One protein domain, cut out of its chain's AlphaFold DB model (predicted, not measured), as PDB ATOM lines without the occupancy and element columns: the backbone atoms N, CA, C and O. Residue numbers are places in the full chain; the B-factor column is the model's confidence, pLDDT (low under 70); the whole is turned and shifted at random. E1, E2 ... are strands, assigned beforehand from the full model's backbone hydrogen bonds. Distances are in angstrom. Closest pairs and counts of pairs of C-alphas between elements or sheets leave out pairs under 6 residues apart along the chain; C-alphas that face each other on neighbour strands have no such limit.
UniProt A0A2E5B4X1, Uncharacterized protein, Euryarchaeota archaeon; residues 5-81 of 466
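AT A GLANCE: This is residues 5 to 81 of the 466 residues of an uncharacterized protein of Euryarchaeota archaeon (UniProt A0A2E5B4X1). One long, bent strand, E3, runs through the middle of a strongly twisted sheet, with the hairpin partner strands E1 and E2 side by side along one side of it and the short strands E4 and E5 near its two ends on the other side. Three long links join these strands. The printed part has 77 residues with no named helix and five named strands, E1 to E5 in chain order, in a branched antiparallel sheet. The class is all strand, though strands hold 33 of the 77 residues. The whole is compact, with a radius of gyration of the C-alphas of 12.7 A and spans of 37 by 27 by 19 A.

IN THESE COORDINATES: E1, residues 5 to 10, begins at C-alpha 5 (207.711, 268.555, 355.008) and measures 16.5 A. E2, residues 25 to 32, measures 18.9 A. E3, residues 48 to 59, measures 33.2 A and bends by 51 degrees at residue 51. E4 is residues 62 to 64, 6.7 A. E5, residues 77 to 80, 9.3 A, ends at C-alpha 80 (208.353, 247.164, 342.074).

HOW THE PARTS SIT: E1 has E2 on one side, with N 7 and O 28 2.9 A apart, and E3 on the other side, with N 8 and O 54 2.9 A apart. E3 pairs in a staggered way: residues 48 to 51 with E5, 52 to 57 with E1, 57 to 59 with E4. N 51 and O 77 are 2.9 A apart; N 64 and O 57, in the hairpin of E3 and E4, 2.8 A. E2 and E3 are only just apart, their closest C-alphas at 8.3 A.

THE WHOLE: The C-alphas farthest apart, those of Thr 61 and Asn 81, are 37.8 A apart. The printed part has no cut. The links E1 to E2, E2 to E3 and E4 to E5 are long; E3 to E4 is tight. Mean pLDDT of the printed part is 91.0, and no printed residue is under 70.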
ATOM      1  N   ILE A   5     207.621 268.981 356.391       92.75
ATOM      2  CA  ILE A   5     207.711 268.555 355.008       92.75
ATOM      3  C   ILE A   5     206.523 267.622 354.735       92.75
ATOM      4  O   ILE A   5     206.240 266.717 355.526       92.75
ATOM      5  N   MET A   6     205.822 267.868 353.630       93.81
ATOM      6  CA  MET A   6     204.797 266.977 353.091       93.81
ATOM      7  C   MET A   6     205.373 266.251 351.884       93.81
ATOM      8  O   MET A   6     206.059 266.864 351.064       93.81
ATOM      9  N   ILE A   7     205.064 264.968 351.764       95.06
ATOM     10  CA  ILE A   7     205.449 264.135 350.628       95.06
ATOM     11  C   ILE A   7     204.173 263.607 349.991       95.06
ATOM     12  O   ILE A   7     203.306 263.057 350.677       95.06
ATOM     13  N   TYR A   8     204.074 263.782 348.682       95.88
ATOM     14  CA  TYR A   8     202.956 263.332 347.868       95.88
ATOM     15  C   TYR A   8     203.439 262.381 346.787       95.88
ATOM     16  O   TYR A   8     204.508 262.606 346.221       95.88
ATOM     17  N   SER A   9     202.611 261.392 346.470       95.88
ATOM     18  CA  SER A   9     202.749 260.548 345.286       95.88
ATOM     19  C   SER A   9     201.634 260.844 344.285       95.88
ATOM     20  O   SER A   9     200.528 261.248 344.673       95.88
ATOM     21  N   HIS A  10     201.935 260.713 342.994       95.75
ATOM     22  CA  HIS A  10     200.999 261.001 341.907       95.75
ATOM     23  C   HIS A  10     201.431 260.366 340.576       95.75
ATOM     24  O   HIS A  10     202.613 260.136 340.345       95.75
ATOM     25  N   ASP A  11     200.463 260.116 339.690       94.62
ATOM     26  CA  ASP A  11     200.659 259.329 338.455       94.62
ATOM     27  C   ASP A  11     201.104 260.176 337.242       94.62
ATOM     28  O   ASP A  11     201.182 259.692 336.114       94.62
ATOM     29  N   SER A  12     201.343 261.478 337.423       93.25
ATOM     30  CA  SER A  12     201.719 262.384 336.328       93.25
ATOM     31  C   SER A  12     202.569 263.548 336.832       93.25
ATOM     32  O   SER A  12     202.312 264.007 337.938       93.25
ATOM     33  N   PRO A  13     203.508 264.101 336.041       92.81
ATOM     34  CA  PRO A  13     204.395 265.169 336.501       92.81
ATOM     35  C   PRO A  13     203.637 266.352 337.122       92.81
ATOM     36  O   PRO A  13     202.767 266.964 336.488       92.81
ATOM     37  N   ALA A  14     203.986 266.705 338.360       92.31
ATOM     38  CA  ALA A  14     203.374 267.829 339.055       92.31
ATOM     39  C   ALA A  14     203.982 269.157 338.585       92.31
ATOM     40  O   ALA A  14     205.197 269.337 338.542       92.31
ATOM     41  N   THR A  15     203.128 270.130 338.292       90.25
ATOM     42  CA  THR A  15     203.500 271.520 338.031       90.25
ATOM     43  C   THR A  15     202.654 272.450 338.884       90.25
ATOM     44  O   THR A  15     201.613 272.082 339.431       90.25
ATOM     45  N   ARG A  16     203.070 273.712 338.988       89.25
ATOM     46  CA  ARG A  16     202.286 274.722 339.705       89.25
ATOM     47  C   ARG A  16     200.880 274.891 339.118       89.25
ATOM     48  O   ARG A  16     199.945 275.200 339.853       89.25
ATOM     49  N   GLU A  17     200.748 274.738 337.806       89.75
ATOM     50  CA  GLU A  17     199.498 274.913 337.073       89.75
ATOM     51  C   GLU A  17     198.521 273.762 337.326       89.75
ATOM     52  O   GLU A  17     197.331 274.024 337.486       89.75
ATOM     53  N   ASN A  18     199.003 272.515 337.394       91.75
ATOM     54  CA  ASN A  18     198.141 271.337 337.537       91.75
ATOM     55  C   ASN A  18     197.950 270.872 338.996       91.75
ATOM     56  O   ASN A  18     196.994 270.148 339.277       91.75
ATOM     57  N   TRP A  19     198.789 271.325 339.938       92.94
ATOM     58  CA  TRP A  19     198.847 270.783 341.301       92.94
ATOM     59  C   TRP A  19     197.510 270.728 342.028       92.94
ATOM     60  O   TRP A  19     197.225 269.764 342.730       92.94
ATOM     61  N   ASN A  20     196.679 271.765 341.908       91.06
ATOM     62  CA  ASN A  20     195.426 271.831 342.663       91.06
ATOM     63  C   ASN A  20     194.365 270.863 342.131       91.06
ATOM     64  O   ASN A  20     193.526 270.408 342.906       91.06
ATOM     65  N   GLU A  21     194.409 270.554 340.837       92.69
ATOM     66  CA  GLU A  21     193.399 269.753 340.143       92.69
ATOM     67  C   GLU A  21     193.829 268.291 339.988       92.69
ATOM     68  O   GLU A  21     192.976 267.418 339.847       92.69
ATOM     69  N   MET A  22     195.134 268.007 340.056       94.06
ATOM     70  CA  MET A  22     195.641 266.650 339.894       94.06
ATOM     71  C   MET A  22     195.299 265.743 341.095       94.06
ATOM     72  O   MET A  22     195.406 266.176 342.259       94.06
ATOM     73  N   PRO A  23     194.952 264.469 340.830       95.38
ATOM     74  CA  PRO A  23     194.945 263.423 341.841       95.38
ATOM     75  C   PRO A  23     196.334 263.279 342.467       95.38
ATOM     76  O   PRO A  23     197.346 263.297 341.770       95.38
ATOM     77  N   LYS A  24     196.378 263.179 343.794       94.56
ATOM     78  CA  LYS A  24     197.609 262.986 344.562       94.56
ATOM     79  C   LYS A  24     197.287 262.342 345.898       94.56
ATOM     80  O   LYS A  24     196.264 262.658 346.511       94.56
ATOM     81  N   THR A  25     198.190 261.498 346.361       95.69
ATOM     82  CA  THR A  25     198.081 260.799 347.638       95.69
ATOM     83  C   THR A  25     199.110 261.366 348.601       95.69
ATOM     84  O   THR A  25     200.246 261.635 348.222       95.69
ATOM     85  N   ILE A  26     198.712 261.589 349.854       94.94
ATOM     86  CA  ILE A  26     199.652 261.993 350.903       94.94
ATOM     87  C   ILE A  26     200.404 260.743 351.349       94.94
ATOM     88  O   ILE A  26     199.810 259.851 351.946       94.94
ATOM     89  N   VAL A  27     201.707 260.712 351.088       94.00
ATOM     90  CA  VAL A  27     202.619 259.653 351.542       94.00
ATOM     91  C   VAL A  27     203.029 259.924 352.985       94.00
ATOM     92  O   VAL A  27     203.043 259.033 353.825       94.00
ATOM     93  N   SER A  28     203.334 261.187 353.295       92.88
ATOM     94  CA  SER A  28     203.648 261.620 354.653       92.88
ATOM     95  C   SER A  28     203.320 263.090 354.850       92.88
ATOM     96  O   SER A  28     203.563 263.912 353.967       92.88
ATOM     97  N   SER A  29     202.779 263.434 356.019       88.31
ATOM     98  CA  SER A  29     202.368 264.805 356.353       88.31
ATOM     99  C   SER A  29     203.112 265.431 357.536       88.31
ATOM    100  O   SER A  29     202.814 266.551 357.956       88.31
ATOM    101  N   SER A  30     204.077 264.710 358.110       86.69
ATOM    102  CA  SER A  30     204.694 265.072 359.393       86.69
ATOM    103  C   SER A  30     206.218 264.950 359.404       86.69
ATOM    104  O   SER A  30     206.827 264.877 360.471       86.69
ATOM    105  N   VAL A  31     206.856 264.982 358.231       92.12
ATOM    106  CA  VAL A  31     208.314 264.883 358.135       92.12
ATOM    107  C   VAL A  31     208.960 266.136 358.761       92.12
ATOM    108  O   VAL A  31     208.598 267.260 358.393       92.12
ATOM    109  N   PRO A  32     209.895 265.998 359.722       91.62
ATOM    110  CA  PRO A  32     210.503 267.145 360.393       91.62
ATOM    111  C   PRO A  32     211.293 268.048 359.440       91.62
ATOM    112  O   PRO A  32     212.009 267.566 358.559       91.62
ATOM    113  N   ALA A  33     211.238 269.363 359.667       87.62
ATOM    114  CA  ALA A  33     212.091 270.314 358.959       87.62
ATOM    115  C   ALA A  33     213.583 269.977 359.118       87.62
ATOM    116  O   ALA A  33     214.052 269.698 360.222       87.62
ATOM    117  N   GLY A  34     214.334 270.066 358.018       85.81
ATOM    118  CA  GLY A  34     215.762 269.729 357.969       85.81
ATOM    119  C   GLY A  34     216.058 268.271 357.611       85.81
ATOM    120  O   GLY A  34     217.220 267.937 357.404       85.81
ATOM    121  N   THR A  35     215.033 267.425 357.488       89.62
ATOM    122  CA  THR A  35     215.169 266.074 356.928       89.62
ATOM    123  C   THR A  35     215.510 266.165 355.440       89.62
ATOM    124  O   THR A  35     214.807 266.840 354.690       89.62
ATOM    125  N   THR A  36     216.584 265.501 355.012       89.50
ATOM    126  CA  THR A  36     217.058 265.506 353.613       89.50
ATOM    127  C   THR A  36     216.805 264.192 352.875       89.50
ATOM    128  O   THR A  36     217.088 264.105 351.687       89.50
ATOM    129  N   SER A  37     216.297 263.174 353.566       90.19
ATOM    130  CA  SER A  37     215.982 261.858 353.012       90.19
ATOM    131  C   SER A  37     214.745 261.293 353.695       90.19
ATOM    132  O   SER A  37     214.598 261.416 354.910       90.19
ATOM    133  N   TYR A  38     213.884 260.642 352.928       91.38
ATOM    134  CA  TYR A  38     212.722 259.927 353.435       91.38
ATOM    135  C   TYR A  38     212.669 258.564 352.761       91.38
ATOM    136  O   TYR A  38     212.923 258.476 351.562       91.38
ATOM    137  N   GLN A  39     212.367 257.526 353.533       91.94
ATOM    138  CA  GLN A  39     212.215 256.170 353.027       91.94
ATOM    139  C   GLN A  39     210.735 255.813 353.037       91.94
ATOM    140  O   GLN A  39     210.039 256.058 354.024       91.94
ATOM    141  N   ILE A  40     210.273 255.274 351.919       91.25
ATOM    142  CA  ILE A  40     208.938 254.706 351.780       91.25
ATOM    143  C   ILE A  40     209.115 253.202 351.924       91.25
ATOM    144  O   ILE A  40     210.004 252.629 351.298       91.25
ATOM    145  N   ASP A  41     208.324 252.609 352.808       89.69
ATOM    146  CA  ASP A  41     208.327 251.175 353.050       89.69
ATOM    147  C   ASP A  41     207.097 250.566 352.381       89.69
ATOM    148  O   ASP A  41     205.974 250.995 352.651       89.69
ATOM    149  N   HIS A  42     207.335 249.604 351.492       90.00
ATOM    150  CA  HIS A  42     206.303 248.854 350.777       90.00
ATOM    151  C   HIS A  42     206.231 247.397 351.255       90.00
ATOM    152  O   HIS A  42     205.607 246.581 350.592       90.00
ATOM    153  N   SER A  43     206.839 247.042 352.397       86.31
ATOM    154  CA  SER A  43     206.875 245.657 352.901       86.31
ATOM    155  C   SER A  43     205.498 244.997 353.042       86.31
ATOM    156  O   SER A  43     205.383 243.785 352.899       86.31
ATOM    157  N   ASP A  44     204.458 245.788 353.321       87.38
ATOM    158  CA  ASP A  44     203.104 245.300 353.612       87.38
ATOM    159  C   ASP A  44     202.164 245.349 352.394       87.38
ATOM    160  O   ASP A  44     200.974 245.039 352.504       87.38
ATOM    161  N   THR A  45     202.659 245.785 351.234       88.88
ATOM    162  CA  THR A  45     201.842 245.996 350.033       88.88
ATOM    163  C   THR A  45     202.574 245.569 348.775       88.88
ATOM    164  O   THR A  45     203.704 245.985 348.553       88.88
ATOM    165  N   SER A  46     201.893 244.837 347.899       89.69
ATOM    166  CA  SER A  46     202.364 244.586 346.536       89.69
ATOM    167  C   SER A  46     202.233 245.853 345.689       89.69
ATOM    168  O   SER A  46     201.145 246.437 345.605       89.69
ATOM    169  N   VAL A  47     203.334 246.292 345.090       92.44
ATOM    170  CA  VAL A  47     203.444 247.508 344.285       92.44
ATOM    171  C   VAL A  47     204.242 247.190 343.030       92.44
ATOM    172  O   VAL A  47     205.347 246.683 343.134       92.44
ATOM    173  N   GLU A  48     203.672 247.534 341.879       92.44
ATOM    174  CA  GLU A  48     204.293 247.463 340.555       92.44
ATOM    175  C   GLU A  48     203.726 248.636 339.733       92.44
ATOM    176  O   GLU A  48     202.571 248.598 339.290       92.44
ATOM    177  N   ARG A  49     204.441 249.770 339.677       92.81
ATOM    178  CA  ARG A  49     203.962 251.006 339.021       92.81
ATOM    179  C   ARG A  49     205.047 252.057 338.787       92.81
ATOM    180  O   ARG A  49     205.972 252.217 339.576       92.81
ATOM    181  N   ASP A  50     204.796 252.917 337.804       94.62
ATOM    182  CA  ASP A  50     205.475 254.204 337.647       94.62
ATOM    183  C   ASP A  50     204.806 255.280 338.506       94.62
ATOM    184  O   ASP A  50     203.621 255.578 338.327       94.62
ATOM    185  N   ILE A  51     205.558 255.925 339.403       95.94
ATOM    186  CA  ILE A  51     205.009 256.998 340.238       95.94
ATOM    187  C   ILE A  51     205.957 258.179 340.430       95.94
ATOM    188  O   ILE A  51     207.173 258.042 340.547       95.94
ATOM    189  N   TYR A  52     205.394 259.380 340.491       96.19
ATOM    190  CA  TYR A  52     206.136 260.607 340.743       96.19
ATOM    191  C   TYR A  52     205.991 261.027 342.202       96.19
ATOM    192  O   TYR A  52     204.937 260.864 342.820       96.19
ATOM    193  N   TYR A  53     207.041 261.658 342.725       95.56
ATOM    194  CA  TYR A  53     207.070 262.190 344.081       95.56
ATOM    195  C   TYR A  53     207.248 263.702 344.089       95.56
ATOM    196  O   TYR A  53     208.081 264.259 343.374       95.56
ATOM    197  N   SER A  54     206.475 264.361 344.949       94.88
ATOM    198  CA  SER A  54     206.554 265.799 345.197       94.88
ATOM    199  C   SER A  54     206.711 266.095 346.673       94.88
ATOM    200  O   SER A  54     206.058 265.486 347.519       94.88
ATOM    201  N   VAL A  55     207.532 267.094 346.974       93.75
ATOM    202  CA  VAL A  55     207.798 267.574 348.323       93.75
ATOM    203  C   VAL A  55     207.362 269.030 348.443       93.75
ATOM    204  O   VAL A  55     207.777 269.891 347.660       93.75
ATOM    205  N   THR A  56     206.539 269.327 349.446       92.19
ATOM    206  CA  THR A  56     206.092 270.693 349.758       92.19
ATOM    207  C   THR A  56     206.389 271.037 351.216       92.19
ATOM    208  O   THR A  56     206.644 270.169 352.054       92.19
ATOM    209  N   LEU A  57     206.407 272.335 351.526       90.81
ATOM    210  CA  LEU A  57     206.622 272.821 352.889       90.81
ATOM    211  C   LEU A  57     205.286 273.248 353.491       90.81
ATOM    212  O   LEU A  57     204.663 274.198 353.010       90.81
ATOM    213  N   LEU A  58     204.873 272.589 354.568       91.06
ATOM    214  CA  LEU A  58     203.666 272.923 355.311       91.06
ATOM    215  C   LEU A  58     203.996 273.863 356.475       91.06
ATOM    216  O   LEU A  58     204.711 273.516 357.416       91.06
ATOM    217  N   TYR A  59     203.433 275.064 356.422       89.94
ATOM    218  CA  TYR A  59     203.445 276.064 357.487       89.94
ATOM    219  C   TYR A  59     202.102 276.047 358.241       89.94
ATOM    220  O   TYR A  59     201.107 275.560 357.709       89.94
ATOM    221  N   PRO A  60     202.007 276.653 359.444       87.62
ATOM    222  CA  PRO A  60     200.793 276.596 360.272       87.62
ATOM    223  C   PRO A  60     199.493 277.076 359.606       87.62
ATOM    224  O   PRO A  60     198.412 276.723 360.063       87.62
ATOM    225  N   THR A  61     199.582 277.909 358.567       88.44
ATOM    226  CA  THR A  61     198.419 278.494 357.877       88.44
ATOM    227  C   THR A  61     198.471 278.355 356.356       88.44
ATOM    228  O   THR A  61     197.621 278.923 355.674       88.44
ATOM    229  N   SER A  62     199.487 277.694 355.797       90.00
ATOM    230  CA  SER A  62     199.697 277.637 354.345       90.00
ATOM    231  C   SER A  62     200.671 276.536 353.952       90.00
ATOM    232  O   SER A  62     201.595 276.241 354.702       90.00
ATOM    233  N   GLU A  63     200.548 276.028 352.736       90.19
ATOM    234  CA  GLU A  63     201.500 275.096 352.135       90.19
ATOM    235  C   GLU A  63     202.195 275.757 350.938       90.19
ATOM    236  O   GLU A  63     201.558 276.478 350.165       90.19
ATOM    237  N   ASP A  64     203.505 275.554 350.795       89.62
ATOM    238  CA  ASP A  64     204.261 276.039 349.641       89.62
ATOM    239  C   ASP A  64     204.224 275.025 348.496       89.62
ATOM    240  O   ASP A  64     205.027 274.098 348.431       89.62
ATOM    241  N   THR A  65     203.290 275.248 347.576       88.62
ATOM    242  CA  THR A  65     203.037 274.412 346.393       88.62
ATOM    243  C   THR A  65     203.531 275.073 345.106       88.62
ATOM    244  O   THR A  65     203.049 274.798 344.009       88.62
ATOM    245  N   ARG A  66     204.476 276.016 345.206       85.25
ATOM    246  CA  ARG A  66     204.931 276.784 344.035       85.25
ATOM    247  C   ARG A  66     205.842 275.988 343.095       85.25
ATOM    248  O   ARG A  66     206.140 276.516 342.028       85.25
ATOM    249  N   PHE A  67     206.290 274.800 343.508       83.88
ATOM    250  CA  PHE A  67     207.250 273.938 342.807       83.88
ATOM    251  C   PHE A  67     208.450 274.696 342.223       83.88
ATOM    252  O   PHE A  67     208.774 274.608 341.043       83.88
ATOM    253  N   LEU A  68     209.066 275.544 343.054       74.25
ATOM    254  CA  LEU A  68     210.205 276.366 342.653       74.25
ATOM    255  C   LEU A  68     211.497 275.560 342.838       74.25
ATOM    256  O   LEU A  68     212.071 275.560 343.925       74.25
ATOM    257  N   GLY A  69     211.952 274.898 341.773       74.12
ATOM    258  CA  GLY A  69     213.174 274.087 341.763       74.12
ATOM    259  C   GLY A  69     212.885 272.600 341.556       74.12
ATOM    260  O   GLY A  69     211.929 272.246 340.880       74.12
ATOM    261  N   SER A  70     213.716 271.731 342.137       81.31
ATOM    262  CA  SER A  70     213.661 270.269 341.974       81.31
ATOM    263  C   SER A  70     212.853 269.569 343.079       81.31
ATOM    264  O   SER A  70     213.267 268.538 343.601       81.31
ATOM    265  N   ASN A  71     211.748 270.171 343.525       88.81
ATOM    266  CA  ASN A  71     210.917 269.629 344.609       88.81
ATOM    267  C   ASN A  71     209.760 268.744 344.103       88.81
ATOM    268  O   ASN A  71     208.884 268.374 344.878       88.81
ATOM    269  N   THR A  72     209.762 268.415 342.816       92.06
ATOM    270  CA  THR A  72     208.975 267.354 342.181       92.06
ATOM    271  C   THR A  72     209.908 266.582 341.260       92.06
ATOM    272  O   THR A  72     210.831 267.171 340.692       92.06
ATOM    273  N   LEU A  73     209.677 265.283 341.114       93.00
ATOM    274  CA  LEU A  73     210.382 264.485 340.119       93.00
ATOM    275  C   LEU A  73     209.898 264.832 338.704       93.00
ATOM    276  O   LEU A  73     208.708 265.076 338.491       93.00
ATOM    277  N   GLU A  74     210.836 264.867 337.756       90.88
ATOM    278  CA  GLU A  74     210.559 265.070 336.324       90.88
ATOM    279  C   GLU A  74     210.287 263.747 335.597       90.88
ATOM    280  O   GLU A  74     209.559 263.726 334.607       90.88
ATOM    281  N   THR A  75     210.846 262.648 336.105       93.38
ATOM    282  CA  THR A  75     210.624 261.274 335.645       93.38
ATOM    283  C   THR A  75     210.019 260.453 336.781       93.38
ATOM    284  O   THR A  75     210.327 260.732 337.946       93.38
ATOM    285  N   PRO A  76     209.172 259.458 336.480       95.00
ATOM    286  CA  PRO A  76     208.638 258.592 337.514       95.00
ATOM    287  C   PRO A  76     209.749 257.706 338.082       95.00
ATOM    288  O   PRO A  76     210.821 257.545 337.492       95.00
ATOM    289  N   VAL A  77     209.479 257.159 339.258       93.62
ATOM    290  CA  VAL A  77     210.208 256.042 339.846       93.62
ATOM    291  C   VAL A  77     209.400 254.787 339.550       93.62
ATOM    292  O   VAL A  77     208.202 254.770 339.841       93.62
ATOM    293  N   TRP A  78     210.055 253.766 339.002       91.94
ATOM    294  CA  TRP A  78     209.498 252.421 338.923       91.94
ATOM    295  C   TRP A  78     209.558 251.791 340.318       91.94
ATOM    296  O   TRP A  78     210.644 251.528 340.841       91.94
ATOM    297  N   GLU A  79     208.403 251.658 340.964       92.50
ATOM    298  CA  GLU A  79     208.249 250.948 342.231       92.50
ATOM    299  C   GLU A  79     207.802 249.529 341.944       92.50
ATOM    300  O   GLU A  79     206.714 249.344 341.402       92.50
ATOM    301  N   ASP A  80     208.617 248.565 342.348       92.50
ATOM    302  CA  ASP A  80     208.353 247.164 342.074       92.50
ATOM    303  C   ASP A  80     208.883 246.277 343.199       92.50
ATOM    304  O   ASP A  80     210.068 246.326 343.539       92.50
ATOM    305  N   ASN A  81     207.981 245.514 343.807       91.88
ATOM    306  CA  ASN A  81     208.293 244.447 344.754       91.88
ATOM    307  C   ASN A  81     207.496 243.167 344.458       91.88
ATOM    308  O   ASN A  81     207.312 242.334 345.354       91.88
TER     309      ASN A  81